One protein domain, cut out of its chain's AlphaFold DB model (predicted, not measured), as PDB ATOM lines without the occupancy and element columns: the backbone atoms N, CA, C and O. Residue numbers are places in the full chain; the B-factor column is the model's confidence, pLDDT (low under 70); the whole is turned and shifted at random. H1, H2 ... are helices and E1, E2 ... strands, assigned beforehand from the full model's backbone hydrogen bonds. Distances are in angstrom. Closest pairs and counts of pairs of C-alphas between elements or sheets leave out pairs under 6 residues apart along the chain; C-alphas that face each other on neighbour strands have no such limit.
ATOM      1  N   ASN A   7     193.857 168.263 210.635       56.44
ATOM      2  CA  ASN A   7     194.232 168.233 209.216       56.44
ATOM      3  C   ASN A   7     194.907 166.925 208.784       56.44
ATOM      4  O   ASN A   7     194.674 166.474 207.673       56.44
ATOM      5  N   ALA A   8     195.684 166.278 209.657       60.72
ATOM      6  CA  ALA A   8     196.478 165.113 209.257       60.72
ATOM      7  C   ALA A   8     195.637 163.869 208.933       60.72
ATOM      8  O   ALA A   8     196.085 162.999 208.203       60.72
ATOM      9  N   VAL A   9     194.426 163.768 209.489       63.84
ATOM     10  CA  VAL A   9     193.512 162.640 209.238       63.84
ATOM     11  C   VAL A   9     192.430 162.974 208.214       63.84
ATOM     12  O   VAL A   9     191.819 162.064 207.665       63.84
ATOM     13  N   SER A  10     192.226 164.260 207.913       62.28
ATOM     14  CA  SER A  10     191.277 164.709 206.888       62.28
ATOM     15  C   SER A  10     191.745 164.398 205.466       62.28
ATOM     16  O   SER A  10     190.922 164.379 204.559       62.28
ATOM     17  N   GLU A  11     193.044 164.165 205.258       65.69
ATOM     18  CA  GLU A  11     193.595 163.785 203.949       65.69
ATOM     19  C   GLU A  11     193.175 162.370 203.523       65.69
ATOM     20  O   GLU A  11     193.171 162.065 202.334       65.69
ATOM     21  N   PHE A  12     192.788 161.515 204.476       65.88
ATOM     22  CA  PHE A  12     192.437 160.121 204.202       65.88
ATOM     23  C   PHE A  12     190.956 159.917 203.866       65.88
ATOM     24  O   PHE A  12     190.609 158.889 203.297       65.88
ATOM     25  N   GLY A  13     190.074 160.866 204.193       70.88
ATOM     26  CA  GLY A  13     188.644 160.754 203.902       70.88
ATOM     27  C   GLY A  13     187.793 161.795 204.618       70.88
ATOM     28  O   GLY A  13     188.298 162.602 205.404       70.88
ATOM     29  N   ASN A  14     186.480 161.770 204.369       78.31
ATOM     30  CA  ASN A  14     185.574 162.698 205.036       78.31
ATOM     31  C   ASN A  14     185.348 162.264 206.485       78.31
ATOM     32  O   ASN A  14     184.924 161.143 206.782       78.31
ATOM     33  N   ILE A  15     185.609 163.191 207.398       78.94
ATOM     34  CA  ILE A  15     185.411 162.984 208.825       78.94
ATOM     35  C   ILE A  15     183.984 163.404 209.193       78.94
ATOM     36  O   ILE A  15     183.602 164.554 208.990       78.94
ATOM     37  N   ILE A  16     183.217 162.485 209.778       82.00
ATOM     38  CA  ILE A  16     181.880 162.753 210.324       82.00
ATOM     39  C   ILE A  16     181.987 163.443 211.685       82.00
ATOM     40  O   ILE A  16     181.302 164.430 211.945       82.00
ATOM     41  N   GLU A  17     182.829 162.921 212.580       76.62
ATOM     42  CA  GLU A  17     182.917 163.412 213.956       76.62
ATOM     43  C   GLU A  17     184.338 163.288 214.504       76.62
ATOM     44  O   GLU A  17     185.024 162.285 214.294       76.62
ATOM     45  N   ILE A  18     184.763 164.300 215.264       78.31
ATOM     46  CA  ILE A  18     186.024 164.294 216.005       78.31
ATOM     47  C   ILE A  18     185.724 164.517 217.482       78.31
ATOM     48  O   ILE A  18     185.267 165.585 217.887       78.31
ATOM     49  N   ARG A  19     186.065 163.530 218.309       79.69
ATOM     50  CA  ARG A  19     185.969 163.618 219.765       79.69
ATOM     51  C   ARG A  19     187.360 163.674 220.375       79.69
ATOM     52  O   ARG A  19     188.006 162.644 220.544       79.69
ATOM     53  N   LEU A  20     187.811 164.873 220.733       79.56
ATOM     54  CA  LEU A  20     189.101 165.081 221.393       79.56
ATOM     55  C   LEU A  20     188.950 164.991 222.912       79.56
ATOM     56  O   LEU A  20     188.094 165.649 223.499       79.56
ATOM     57  N   ASN A  21     189.820 164.214 223.553       77.31
ATOM     58  CA  ASN A  21     189.921 164.156 225.003       77.31
ATOM     59  C   ASN A  21     191.134 164.967 225.494       77.31
ATOM     60  O   ASN A  21     192.176 164.998 224.834       77.31
ATOM     61  N   PRO A  22     191.066 165.558 226.703       72.44
ATOM     62  CA  PRO A  22     192.160 166.349 227.282       72.44
ATOM     63  C   PRO A  22     193.419 165.524 227.602       72.44
ATOM     64  O   PRO A  22     194.458 166.074 227.940       72.44
ATOM     65  N   LYS A  23     193.347 164.195 227.473       73.25
ATOM     66  CA  LYS A  23     194.450 163.248 227.679       73.25
ATOM     67  C   LYS A  23     195.257 162.982 226.395       73.25
ATOM     68  O   LYS A  23     195.770 161.886 226.223       73.25
ATOM     69  N   ASN A  24     195.337 163.957 225.487       72.50
ATOM     70  CA  ASN A  24     196.084 163.879 224.219       72.50
ATOM     71  C   ASN A  24     195.688 162.735 223.265       72.50
ATOM     72  O   ASN A  24     196.432 162.436 222.340       72.50
ATOM     73  N   PHE A  25     194.505 162.146 223.436       77.94
ATOM     74  CA  PHE A  25     193.936 161.187 222.491       77.94
ATOM     75  C   PHE A  25     192.560 161.657 222.033       77.94
ATOM     76  O   PHE A  25     191.918 162.489 222.681       77.94
ATOM     77  N   GLY A  26     192.089 161.113 220.924       79.44
ATOM     78  CA  GLY A  26     190.762 161.396 220.414       79.44
ATOM     79  C   GLY A  26     190.259 160.262 219.547       79.44
ATOM     80  O   GLY A  26     191.005 159.357 219.192       79.44
ATOM     81  N   PHE A  27     188.977 160.323 219.233       81.25
ATOM     82  CA  PHE A  27     188.340 159.417 218.297       81.25
ATOM     83  C   PHE A  27     187.943 160.208 217.063       81.25
ATOM     84  O   PHE A  27     187.435 161.324 217.182       81.25
ATOM     85  N   VAL A  28     188.177 159.618 215.899       80.00
ATOM     86  CA  VAL A  28     187.747 160.146 214.609       80.00
ATOM     87  C   VAL A  28     186.793 159.125 214.013       80.00
ATOM     88  O   VAL A  28     187.085 157.930 214.014       80.00
ATOM     89  N   ILE A  29     185.631 159.591 213.575       81.56
ATOM     90  CA  ILE A  29     184.636 158.784 212.874       81.56
ATOM     91  C   ILE A  29     184.677 159.214 211.413       81.56
ATOM     92  O   ILE A  29     184.433 160.382 211.119       81.56
ATOM     93  N   PHE A  30     184.998 158.282 210.522       81.69
ATOM     94  CA  PHE A  30     184.968 158.487 209.073       81.69
ATOM     95  C   PHE A  30     183.609 158.096 208.490       81.69
ATOM     96  O   PHE A  30     182.860 157.339 209.110       81.69
ATOM     97  N   ASP A  31     183.303 158.614 207.302       82.56
ATOM     98  CA  ASP A  31     182.125 158.223 206.520       82.56
ATOM     99  C   ASP A  31     182.209 156.799 205.966       82.56
ATOM    100  O   ASP A  31     181.197 156.108 205.856       82.56
ATOM    101  N   SER A  32     183.429 156.355 205.684       77.00
ATOM    102  CA  SER A  32     183.735 155.086 205.046       77.00
ATOM    103  C   SER A  32     184.800 154.319 205.838       77.00
ATOM    104  O   SER A  32     185.652 154.930 206.490       77.00
ATOM    105  N   PRO A  33     184.795 152.976 205.783       75.19
ATOM    106  CA  PRO A  33     185.816 152.157 206.439       75.19
ATOM    107  C   PRO A  33     187.172 152.180 205.709       75.19
ATOM    108  O   PRO A  33     188.204 151.987 206.347       75.19
ATOM    109  N   GLU A  34     187.193 152.467 204.403       80.38
ATOM    110  CA  GLU A  34     188.414 152.525 203.581       80.38
ATOM    111  C   GLU A  34     189.487 153.497 204.133       80.38
ATOM    112  O   GLU A  34     190.624 153.058 204.343       80.38
ATOM    113  N   PRO A  35     189.162 154.771 204.456       77.00
ATOM    114  CA  PRO A  35     190.081 155.695 205.126       77.00
ATOM    115  C   PRO A  35     190.669 155.154 206.431       77.00
ATOM    116  O   PRO A  35     191.862 155.302 206.693       77.00
ATOM    117  N   ALA A  36     189.843 154.508 207.260       71.94
ATOM    118  CA  ALA A  36     190.267 154.015 208.566       71.94
ATOM    119  C   ALA A  36     191.330 152.914 208.426       71.94
ATOM    120  O   ALA A  36     192.334 152.927 209.138       71.94
ATOM    121  N   GLU A  37     191.159 152.005 207.466       74.81
ATOM    122  CA  GLU A  37     192.148 150.965 207.179       74.81
ATOM    123  C   GLU A  37     193.460 151.523 206.622       74.81
ATOM    124  O   GLU A  37     194.537 151.033 206.968       74.81
ATOM    125  N   GLN A  38     193.393 152.537 205.756       74.81
ATOM    126  CA  GLN A  38     194.587 153.174 205.193       74.81
ATOM    127  C   GLN A  38     195.412 153.874 206.275       74.81
ATOM    128  O   GLN A  38     196.632 153.725 206.320       74.81
ATOM    129  N   VAL A  39     194.746 154.578 207.191       73.50
ATOM    130  CA  VAL A  39     195.392 155.239 208.329       73.50
ATOM    131  C   VAL A  39     196.069 154.219 209.254       73.50
ATOM    132  O   VAL A  39     197.189 154.456 209.700       73.50
ATOM    133  N   LEU A  40     195.444 153.060 209.498       73.06
ATOM    134  CA  LEU A  40     196.035 151.986 210.309       73.06
ATOM    135  C   LEU A  40     197.272 151.348 209.657       73.06
ATOM    136  O   LEU A  40     198.174 150.898 210.357       73.06
ATOM    137  N   LYS A  41     197.329 151.303 208.321       72.62
ATOM    138  CA  LYS A  41     198.471 150.749 207.574       72.62
ATOM    139  C   LYS A  41     199.660 151.710 207.498       72.62
ATOM    140  O   LYS A  41     200.788 151.250 207.370       72.62
ATOM    141  N   ASN A  42     199.424 153.018 207.604       67.69
ATOM    142  CA  ASN A  42     200.441 154.061 207.426       67.69
ATOM    143  C   ASN A  42     201.194 154.447 208.715       67.69
ATOM    144  O   ASN A  42     201.773 155.528 208.793       67.69
ATOM    145  N   LEU A  43     201.207 153.577 209.729       66.00
ATOM    146  CA  LEU A  43     201.956 153.799 210.968       66.00
ATOM    147  C   LEU A  43     203.482 153.725 210.727       66.00
ATOM    148  O   LEU A  43     203.936 152.835 210.005       66.00
ATOM    149  N   PRO A  44     204.295 154.581 211.376       61.91
ATOM    150  CA  PRO A  44     203.910 155.621 212.333       61.91
ATOM    151  C   PRO A  44     203.488 156.938 211.656       61.91
ATOM    152  O   PRO A  44     204.178 157.457 210.779       61.91
ATOM    153  N   ILE A  45     202.376 157.525 212.117       67.44
ATOM    154  CA  ILE A  45     201.905 158.838 211.655       67.44
ATOM    155  C   ILE A  45     202.400 159.912 212.625       67.44
ATOM    156  O   ILE A  45     202.147 159.850 213.830       67.44
ATOM    157  N   PHE A  46     203.087 160.922 212.094       66.81
ATOM    158  CA  PHE A  46     203.572 162.063 212.866       66.81
ATOM    159  C   PHE A  46     202.624 163.253 212.706       66.81
ATOM    160  O   PHE A  46     202.448 163.764 211.602       66.81
ATOM    161  N   ILE A  47     202.062 163.755 213.808       66.25
ATOM    162  CA  ILE A  47     201.350 165.043 213.823       66.25
ATOM    163  C   ILE A  47     202.122 165.996 214.728       66.25
ATOM    164  O   ILE A  47     202.359 165.699 215.896       66.25
ATOM    165  N   ASN A  48     202.491 167.171 214.209       62.78
ATOM    166  CA  ASN A  48     203.221 168.201 214.960       62.78
ATOM    167  C   ASN A  48     204.504 167.666 215.636       62.78
ATOM    168  O   ASN A  48     204.782 167.993 216.789       62.78
ATOM    169  N   SER A  49     205.255 166.814 214.926       66.38
ATOM    170  CA  SER A  49     206.482 166.159 215.416       66.38
ATOM    171  C   SER A  49     206.282 165.209 216.607       66.38
ATOM    172  O   SER A  49     207.257 164.814 217.241       66.38
ATOM    173  N   GLN A  50     205.038 164.823 216.907       65.75
ATOM    174  CA  GLN A  50     204.711 163.761 217.855       65.75
ATOM    175  C   GLN A  50     204.248 162.524 217.092       65.75
ATOM    176  O   GLN A  50     203.398 162.616 216.206       65.75
ATOM    177  N   GLU A  51     204.821 161.376 217.440       71.62
ATOM    178  CA  GLU A  51     204.367 160.076 216.959       71.62
ATOM    179  C   GLU A  51     203.005 159.764 217.576       71.62
ATOM    180  O   GLU A  51     202.820 159.862 218.793       71.62
ATOM    181  N   ILE A  52     202.041 159.418 216.729       74.75
ATOM    182  CA  ILE A  52     200.699 159.068 217.171       74.75
ATOM    183  C   ILE A  52     200.447 157.605 216.872       74.75
ATOM    184  O   ILE A  52     200.563 157.152 215.735       74.75
ATOM    185  N   ASN A  53     200.038 156.892 217.914       73.19
ATOM    186  CA  ASN A  53     199.506 155.554 217.774       73.19
ATOM    187  C   ASN A  53     198.026 155.634 217.382       73.19
ATOM    188  O   ASN A  53     197.235 156.305 218.055       73.19
TER     189      ASN A  53
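AT A GLANCE: This is residues 7 to 53 of the 133 residues of the protein "Ras GTPase-activating -binding 2" of Paramuricea clavata (UniProt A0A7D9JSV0). Two antiparallel strand hairpins, the longer E1 and E2 and the smaller E3 and E4, stand apart at two sides of the domain, with helix H2 bridging from one to the other along the chain. The short helix H1 lies in the space between the hairpins, near H2 and E3, and contacts between the parts are few. The printed part has 47 residues, with two named helices and four named strands in the order H1, E1, E2, H2, E3, E4, and the two sheets have the orders E1 - E2 and E3 - E4. The class is mixed, helices and strands. The whole is compact, with a radius of gyration of the C-alphas of 10.6 A, and spans 25 by 21 by 15 A.

IN THESE COORDINATES: E1 is residues 15 to 20, 13.3 A from first to last C-alpha, and E2 is residues 26 to 30, 13.1 A. H2 is residues 33 to 41, 12.8 A long, with C-alpha 33 at (185.816, 152.157, 206.439). H1 is residues 7 to 10, 5.2 A, beginning with C-alpha 7 at (194.232, 168.233, 209.216). E3 is residues 45 to 47, 6.6 A, and E4 is residues 50 to 52, 6.2 A, ending with C-alpha 52 at (200.699, 159.068, 217.171).

HOW THE PARTS SIT: E1 and E2 form a hairpin, antiparallel at 173 degrees between their directions. N 19 and O 27 are 2.8 A apart, and N 29 and O 17 are 2.9 A apart, both within hydrogen-bond range. The closest C-alphas of E2 and H2 are those of Phe 30 and Ala 36, 7.0 A apart. H1 and H2 are close but not clearly touching, with the closest C-alphas, those of Val 9 and Val 39, 7.7 A apart. H1 and E2 are only just apart, with their closest C-alphas at 8.3 A. The closest C-alphas of H1 and E3 are those of Ala 8 and Ile 47, 6.7 A apart. E3 and E4 form a second hairpin, antiparallel at 134 degrees, with N 47 and O 50 at 3.0 A and N 52 and O 45 at 2.9 A, within hydrogen-bond range. E1 and E2 are each apart from E3 and E4. In H2 every O i to N i+4 pair is within hydrogen-bond range, while H1, with 4 residues, is too short for such a pair.

THE WHOLE: The two C-alphas farthest apart are those of Pro 22 and Glu 34, 27.7 A. The printed part runs from 7 to 53 with no cut, and the five links between its named elements are tight. The mean pLDDT of the printed part is 72.8, and 15 residues are under 70, namely residues 7 to 12 and 42 to 50.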